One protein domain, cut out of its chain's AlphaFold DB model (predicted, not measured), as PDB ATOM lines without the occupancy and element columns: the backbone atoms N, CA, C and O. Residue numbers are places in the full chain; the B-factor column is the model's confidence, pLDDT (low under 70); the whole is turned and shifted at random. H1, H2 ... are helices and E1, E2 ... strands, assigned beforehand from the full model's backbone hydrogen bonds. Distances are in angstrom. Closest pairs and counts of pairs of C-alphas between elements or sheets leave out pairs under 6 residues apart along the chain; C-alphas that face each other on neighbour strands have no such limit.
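What this domain is: This is residues 13 to 74 of the 109 residues of an uncharacterized protein of Streptomyces roseus (UniProt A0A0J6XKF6). With little regular structure, this model is a thin two-strand hairpin, E1 and E2, with its tip, residues 62 to 67, sticking out at one end, one helix H1 in the middle, and a lobe of loops, residues 13 to 41, at the other end. The printed part has 62 residues, with 17 in H1, E1 and E2, in that order; the class is mixed and the sheet antiparallel. It is loose, radius of gyration of the C-alphas 13.9 A, spanning 41 by 25 by 14 A.

Where its parts are: Find E1 at residues 57 to 59, 6.5 A long, and E2 at residues 70 to 73, 8.4 A, ending at C-alpha 73 (6.565, 20.863, 109.393). H1, residues 42 to 51, runs 14.2 A from C-alpha 42 (17.272, 23.510, 102.044).

How they stand to each other: In the hairpin E1 and E2, antiparallel at 146 degrees, look for N 58 and O 72, 2.8 A apart, within hydrogen-bond range. From E2, look to H1: their closest C-alphas, Asn 49 and Thr 73, are 6.4 A apart. In H1 every O i to N i+4 pair is within hydrogen-bond range. Before H1 in the chain, residues 21 to 22 pair antiparallel with residues 29 to 30, stretches too short to be named strands.

The domain as a whole: The farthest C-alphas, Gly 27 and Asp 65, are 42.1 A apart. The printed part has no cut, no link between named elements is long, and no printed residue is under 70 in pLDDT.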
ATOM      1  N   SER A  13      25.084  25.383 112.937       89.12
ATOM      2  CA  SER A  13      24.689  24.048 113.411       89.12
ATOM      3  C   SER A  13      24.056  23.180 112.322       89.12
ATOM      4  O   SER A  13      24.169  21.955 112.376       89.12
ATOM      5  N   HIS A  14      23.476  23.794 111.290       93.56
ATOM      6  CA  HIS A  14      22.960  23.074 110.133       93.56
ATOM      7  C   HIS A  14      24.053  22.622 109.160       93.56
ATOM      8  O   HIS A  14      23.752  21.877 108.234       93.56
ATOM      9  N   TYR A  15      25.309  23.040 109.322       94.19
ATOM     10  CA  TYR A  15      26.382  22.745 108.373       94.19
ATOM     11  C   TYR A  15      27.421  21.800 108.978       94.19
ATOM     12  O   TYR A  15      28.243  22.189 109.808       94.19
ATOM     13  N   ASP A  16      27.458  20.565 108.484       94.00
ATOM     14  CA  ASP A  16      28.561  19.643 108.733       94.00
ATOM     15  C   ASP A  16      29.704  19.962 107.762       94.00
ATOM     16  O   ASP A  16      29.671  19.613 106.584       94.00
ATOM     17  N   ARG A  17      30.729  20.659 108.260       92.50
ATOM     18  CA  ARG A  17      31.884  21.082 107.449       92.50
ATOM     19  C   ARG A  17      32.883  19.960 107.171       92.50
ATOM     20  O   ARG A  17      33.863  20.191 106.471       92.50
ATOM     21  N   THR A  18      32.681  18.783 107.762       94.38
ATOM     22  CA  THR A  18      33.636  17.671 107.679       94.38
ATOM     23  C   THR A  18      33.265  16.650 106.619       94.38
ATOM     24  O   THR A  18      34.145  15.955 106.112       94.38
ATOM     25  N   ARG A  19      31.976  16.547 106.278       94.12
ATOM     26  CA  ARG A  19      31.491  15.564 105.310       94.12
ATOM     27  C   ARG A  19      30.169  15.956 104.663       94.12
ATOM     28  O   ARG A  19      29.221  16.398 105.320       94.12
ATOM     29  N   ASP A  20      30.073  15.611 103.388       97.00
ATOM     30  CA  ASP A  20      28.806  15.561 102.677       97.00
ATOM     31  C   ASP A  20      28.145  14.196 102.871       97.00
ATOM     32  O   ASP A  20      28.794  13.149 102.839       97.00
ATOM     33  N   LEU A  21      26.829  14.211 103.057       97.75
ATOM     34  CA  LEU A  21      25.994  13.012 103.104       97.75
ATOM     35  C   LEU A  21      24.917  13.100 102.019       97.75
ATOM     36  O   LEU A  21      24.548  14.208 101.626       97.75
ATOM     37  N   PRO A  22      24.401  11.969 101.511       98.31
ATOM     38  CA  PRO A  22      23.341  11.991 100.514       98.31
ATOM     39  C   PRO A  22      22.075  12.615 101.104       98.31
ATOM     40  O   PRO A  22      21.607  12.214 102.167       98.31
ATOM     41  N   CYS A  23      21.513  13.595 100.400       98.44
ATOM     42  CA  CYS A  23      20.243  14.214 100.749       98.44
ATOM     43  C   CYS A  23      19.137  13.154 100.816       98.44
ATOM     44  O   CYS A  23      18.920  12.431  99.844       98.44
ATOM     45  N   VAL A  24      18.388  13.104 101.917       98.31
ATOM     46  CA  VAL A  24      17.316  12.112 102.132       98.31
ATOM     47  C   VAL A  24      16.149  12.229 101.147       98.31
ATOM     48  O   VAL A  24      15.309  11.338 101.095       98.31
ATOM     49  N   LEU A  25      16.077  13.320 100.377       98.12
ATOM     50  CA  LEU A  25      15.016  13.561  99.396       98.12
ATOM     51  C   LEU A  25      15.470  13.350  97.947       98.12
ATOM     52  O   LEU A  25      14.712  12.808  97.152       98.12
ATOM     53  N   CYS A  26      16.688  13.767  97.586       98.12
ATOM     54  CA  CYS A  26      17.165  13.713  96.195       98.12
ATOM     55  C   CYS A  26      18.429  12.863  95.986       98.12
ATOM     56  O   CYS A  26      18.897  12.731  94.857       98.12
ATOM     57  N   GLY A  27      19.025  12.330  97.055       98.00
ATOM     58  CA  GLY A  27      20.222  11.481  97.031       98.00
ATOM     59  C   GLY A  27      21.546  12.200  96.747       98.00
ATOM     60  O   GLY A  27      22.609  11.622  96.959       98.00
ATOM     61  N   ARG A  28      21.523  13.459  96.297       98.19
ATOM     62  CA  ARG A  28      22.743  14.226  95.991       98.19
ATOM     63  C   ARG A  28      23.483  14.634  97.273       98.19
ATOM     64  O   ARG A  28      22.817  14.887  98.278       98.19
ATOM     65  N   PRO A  29      24.822  14.739  97.256       98.19
ATOM     66  CA  PRO A  29      25.597  15.121  98.435       98.19
ATOM     67  C   PRO A  29      25.186  16.501  98.975       98.19
ATOM     68  O   PRO A  29      24.869  17.418  98.208       98.19
ATOM     69  N   THR A  30      25.162  16.636 100.302       97.62
ATOM     70  CA  THR A  30      24.903  17.897 101.003       97.62
ATOM     71  C   THR A  30      25.686  17.993 102.321       97.62
ATOM     72  O   THR A  30      25.671  17.040 103.117       97.62
ATOM     73  N   PRO A  31      26.297  19.155 102.616       96.94
ATOM     74  CA  PRO A  31      26.838  19.449 103.943       96.94
ATOM     75  C   PRO A  31      25.730  19.849 104.928       96.94
ATOM     76  O   PRO A  31      25.951  19.907 106.134       96.94
ATOM     77  N   LEU A  32      24.526  20.137 104.426       96.56
ATOM     78  CA  LEU A  32      23.432  20.690 105.211       96.56
ATOM     79  C   LEU A  32      22.674  19.604 105.987       96.56
ATOM     80  O   LEU A  32      22.561  18.456 105.542       96.56
ATOM     81  N   ARG A  33      22.155  19.977 107.152       96.06
ATOM     82  CA  ARG A  33      21.426  19.139 108.100       96.06
ATOM     83  C   ARG A  33      20.123  19.830 108.486       96.06
ATOM     84  O   ARG A  33      20.116  21.037 108.699       96.06
ATOM     85  N   SER A  34      19.032  19.083 108.598       94.12
ATOM     86  CA  SER A  34      17.795  19.579 109.211       94.12
ATOM     87  C   SER A  34      17.979  19.783 110.723       94.12
ATOM     88  O   SER A  34      19.002  19.406 111.295       94.12
ATOM     89  N   HIS A  35      16.948  20.297 111.397       89.75
ATOM     90  CA  HIS A  35      16.909  20.376 112.863       89.75
ATOM     91  C   HIS A  35      17.100  19.006 113.555       89.75
ATOM     92  O   HIS A  35      17.642  18.922 114.652       89.75
ATOM     93  N   THR A  36      16.694  17.909 112.904       89.50
ATOM     94  CA  THR A  36      16.864  16.524 113.384       89.50
ATOM     95  C   THR A  36      18.172  15.875 112.922       89.50
ATOM     96  O   THR A  36      18.344  14.666 113.059       89.50
ATOM     97  N   ALA A  37      19.100  16.665 112.375       91.94
ATOM     98  CA  ALA A  37      20.352  16.219 111.770       91.94
ATOM     99  C   ALA A  37      20.208  15.348 110.500       91.94
ATOM    100  O   ALA A  37      21.189  14.743 110.060       91.94
ATOM    101  N   GLU A  38      19.030  15.306 109.860       95.69
ATOM    102  CA  GLU A  38      18.864  14.624 108.567       95.69
ATOM    103  C   GLU A  38      19.646  15.371 107.474       95.69
ATOM    104  O   GLU A  38      19.485  16.588 107.344       95.69
ATOM    105  N   PRO A  39      20.470  14.693 106.652       97.69
ATOM    106  CA  PRO A  39      21.135  15.343 105.533       97.69
ATOM    107  C   PRO A  39      20.106  15.717 104.470       97.69
ATOM    108  O   PRO A  39      19.473  14.852 103.870       97.69
ATOM    109  N   VAL A  40      19.907  17.010 104.231       98.12
ATOM    110  CA  VAL A  40      18.893  17.479 103.281       98.12
ATOM    111  C   VAL A  40      19.277  18.844 102.722       98.12
ATOM    112  O   VAL A  40      19.776  19.702 103.447       98.12
ATOM    113  N   HIS A  41      19.080  19.067 101.422       97.44
ATOM    114  CA  HIS A  41      19.201  20.418 100.870       97.44
ATOM    115  C   HIS A  41      18.035  21.271 101.357       97.44
ATOM    116  O   HIS A  41      16.896  20.807 101.386       97.44
ATOM    117  N   LYS A  42      18.301  22.544 101.646       94.62
ATOM    118  CA  LYS A  42      17.272  23.510 102.044       94.62
ATOM    119  C   LYS A  42      16.099  23.531 101.057       94.62
ATOM    120  O   LYS A  42      14.960  23.384 101.471       94.62
ATOM    121  N   VAL A  43      16.400  23.631  99.761       95.81
ATOM    122  CA  VAL A  43      15.380  23.652  98.702       95.81
ATOM    123  C   VAL A  43      14.553  22.366  98.672       95.81
ATOM    124  O   VAL A  43      13.336  22.427  98.599       95.81
ATOM    125  N   CYS A  44      15.180  21.196  98.843       97.12
ATOM    126  CA  CYS A  44      14.439  19.938  98.884       97.12
ATOM    127  C   CYS A  44      13.490  19.884 100.090       97.12
ATOM    128  O   CYS A  44      12.375  19.388  99.972       97.12
ATOM    129  N   ALA A  45      13.916  20.399 101.243       96.00
ATOM    130  CA  ALA A  45      13.075  20.469 102.431       96.00
ATOM    131  C   ALA A  45      11.909  21.469 102.276       96.00
ATOM    132  O   ALA A  45      10.797  21.191 102.728       96.00
ATOM    133  N   GLU A  46      12.135  22.604 101.609       94.19
ATOM    134  CA  GLU A  46      11.089  23.573 101.246       94.19
ATOM    135  C   GLU A  46      10.066  22.963 100.277       94.19
ATOM    136  O   GLU A  46       8.863  23.033 100.535       94.19
ATOM    137  N   ASP A  47      10.535  22.293  99.220       95.06
ATOM    138  CA  ASP A  47       9.687  21.590  98.252       95.06
ATOM    139  C   ASP A  47       8.866  20.489  98.931       95.06
ATOM    140  O   ASP A  47       7.672  20.342  98.669       95.06
ATOM    141  N   TRP A  48       9.472  19.750  99.868       95.12
ATOM    142  CA  TRP A  48       8.757  18.755 100.661       95.12
ATOM    143  C   TRP A  48       7.660  19.398 101.515       95.12
ATOM    144  O   TRP A  48       6.526  18.927 101.505       95.12
ATOM    145  N   ASN A  49       7.945  20.507 102.202       93.19
ATOM    146  CA  ASN A  49       6.936  21.230 102.983       93.19
ATOM    147  C   ASN A  49       5.779  21.762 102.123       93.19
ATOM    148  O   ASN A  49       4.652  21.817 102.611       93.19
ATOM    149  N   ALA A  50       6.054  22.171 100.882       91.12
ATOM    150  CA  ALA A  50       5.037  22.637  99.940       91.12
ATOM    151  C   ALA A  50       4.205  21.480  99.358       91.12
ATOM    152  O   ALA A  50       2.997  21.625  99.176       91.12
ATOM    153  N   GLY A  51       4.838  20.334  99.095       92.88
ATOM    154  CA  GLY A  51       4.194  19.134  98.555       92.88
ATOM    155  C   GLY A  51       3.429  18.292  99.580       92.88
ATOM    156  O   GLY A  51       2.712  17.380  99.181       92.88
ATOM    157  N   ASN A  52       3.562  18.584 100.879       92.31
ATOM    158  CA  ASN A  52       2.933  17.827 101.964       92.31
ATOM    159  C   ASN A  52       2.118  18.747 102.906       92.31
ATOM    160  O   ASN A  52       2.506  18.964 104.060       92.31
ATOM    161  N   PRO A  53       1.008  19.348 102.428       88.88
ATOM    162  CA  PRO A  53       0.209  20.305 103.203       88.88
ATOM    163  C   PRO A  53      -0.567  19.671 104.369       88.88
ATOM    164  O   PRO A  53      -0.968  20.375 105.293       88.88
ATOM    165  N   ASP A  54      -0.783  18.359 104.323       91.25
ATOM    166  CA  ASP A  54      -1.454  17.539 105.333       91.25
ATOM    167  C   ASP A  54      -0.546  17.175 106.518       91.25
ATOM    168  O   ASP A  54      -1.025  16.739 107.566       91.25
ATOM    169  N   GLN A  55       0.767  17.375 106.383       92.50
ATOM    170  CA  GLN A  55       1.716  17.047 107.439       92.50
ATOM    171  C   GLN A  55       1.585  17.996 108.635       92.50
ATOM    172  O   GLN A  55       1.396  19.205 108.457       92.50
ATOM    173  N   PRO A  56       1.765  17.483 109.869       91.25
ATOM    174  CA  PRO A  56       1.717  18.292 111.076       91.25
ATOM    175  C   PRO A  56       2.631  19.522 110.991       91.25
ATOM    176  O   PRO A  56       3.860  19.416 110.881       91.25
ATOM    177  N   ARG A  57       2.012  20.704 111.058       90.38
ATOM    178  CA  ARG A  57       2.703  21.995 111.048       90.38
ATOM    179  C   ARG A  57       3.240  22.319 112.435       90.38
ATOM    180  O   ARG A  57       2.596  22.046 113.450       90.38
ATOM    181  N   ARG A  58       4.419  22.928 112.473       89.56
ATOM    182  CA  ARG A  58       5.016  23.475 113.686       89.56
ATOM    183  C   ARG A  58       4.860  24.988 113.648       89.56
ATOM    184  O   ARG A  58       5.142  25.623 112.639       89.56
ATOM    185  N   TYR A  59       4.445  25.561 114.767       87.75
ATOM    186  CA  TYR A  59       4.283  27.001 114.928       87.75
ATOM    187  C   TYR A  59       5.191  27.508 116.045       87.75
ATOM    188  O   TYR A  59       5.604  26.741 116.919       87.75
ATOM    189  N   THR A  60       5.497  28.803 116.035       84.56
ATOM    190  CA  THR A  60       6.175  29.438 117.168       84.56
ATOM    191  C   THR A  60       5.355  29.330 118.451       84.56
ATOM    192  O   THR A  60       4.127  29.206 118.427       84.56
ATOM    193  N   LEU A  61       6.039  29.364 119.597       82.31
ATOM    194  CA  LEU A  61       5.356  29.477 120.880       82.31
ATOM    195  C   LEU A  61       4.646  30.837 120.969       82.31
ATOM    196  O   LEU A  61       5.181  31.831 120.465       82.31
ATOM    197  N   PRO A  62       3.468  30.901 121.611       79.50
ATOM    198  CA  PRO A  62       2.804  32.170 121.859       79.50
ATOM    199  C   PRO A  62       3.708  33.048 122.732       79.50
ATOM    200  O   PRO A  62       4.175  32.622 123.788       79.50
ATOM    201  N   ALA A  63       3.963  34.274 122.284       79.81
ATOM    202  CA  ALA A  63       4.733  35.261 123.026       79.81
ATOM    203  C   ALA A  63       3.948  36.569 123.100       79.81
ATOM    204  O   ALA A  63       3.209  36.919 122.176       79.81
ATOM    205  N   LYS A  64       4.107  37.294 124.211       83.38
ATOM    206  CA  LYS A  64       3.464  38.595 124.400       83.38
ATOM    207  C   LYS A  64       3.853  39.520 123.241       83.38
ATOM    208  O   LYS A  64       5.030  39.612 122.895       83.38
ATOM    209  N   ASP A  65       2.852  40.145 122.631       83.94
ATOM    210  CA  ASP A  65       3.002  41.100 121.527       83.94
ATOM    211  C   ASP A  65       3.627  40.523 120.239       83.94
ATOM    212  O   ASP A  65       4.032  41.275 119.351       83.94
ATOM    213  N   LYS A  66       3.683  39.187 120.091       76.31
ATOM    214  CA  LYS A  66       4.134  38.531 118.856       76.31
ATOM    215  C   LYS A  66       3.093  37.532 118.351       76.31
ATOM    216  O   LYS A  66       2.738  36.608 119.084       76.31
ATOM    217  N   PRO A  67       2.621  37.663 117.097       78.56
ATOM    218  CA  PRO A  67       1.720  36.676 116.529       78.56
ATOM    219  C   PRO A  67       2.437  35.331 116.387       78.56
ATOM    220  O   PRO A  67       3.614  35.270 116.023       78.56
ATOM    221  N   GLN A  68       1.708  34.248 116.643       81.81
ATOM    222  CA  GLN A  68       2.159  32.910 116.293       81.81
ATOM    223  C   GLN A  68       2.255  32.791 114.765       81.81
ATOM    224  O   GLN A  68       1.342  33.202 114.045       81.81
ATOM    225  N   TYR A  69       3.344  32.217 114.264       82.75
ATOM    226  CA  TYR A  69       3.528  31.971 112.836       82.75
ATOM    227  C   TYR A  69       4.054  30.561 112.585       82.75
ATOM    228  O   TYR A  69       4.675  29.944 113.452       82.75
ATOM    229  N   ASP A  70       3.731  30.040 111.402       88.31
ATOM    230  CA  ASP A  70       4.182  28.736 110.919       88.31
ATOM    231  C   ASP A  70       5.706  28.768 110.748       88.31
ATOM    232  O   ASP A  70       6.254  29.762 110.272       88.31
ATOM    233  N   VAL A  71       6.400  27.711 111.151       90.12
ATOM    234  CA  VAL A  71       7.851  27.570 110.965       90.12
ATOM    235  C   VAL A  71       8.214  26.410 110.044       90.12
ATOM    236  O   VAL A  71       9.395  26.182 109.812       90.12
ATOM    237  N   GLY A  72       7.238  25.694 109.495       90.75
ATOM    238  CA  GLY A  72       7.430  24.504 108.677       90.75
ATOM    239  C   GLY A  72       6.665  23.309 109.234       90.75
ATOM    240  O   GLY A  72       5.723  23.434 110.015       90.75
ATOM    241  N   THR A  73       7.080  22.117 108.837       92.44
ATOM    242  CA  THR A  73       6.565  20.863 109.393       92.44
ATOM    243  C   THR A  73       7.448  20.371 110.531       92.44
ATOM    244  O   THR A  73       8.590  20.800 110.697       92.44
ATOM    245  N   TRP A  74       6.961  19.405 111.303       91.56
ATOM    246  CA  TRP A  74       7.794  18.749 112.314       91.56
ATOM    247  C   TRP A  74       9.077  18.139 111.751       91.56
ATOM    248  O   TRP A  74      10.111  18.199 112.412       91.56
TER     249      TRP A  74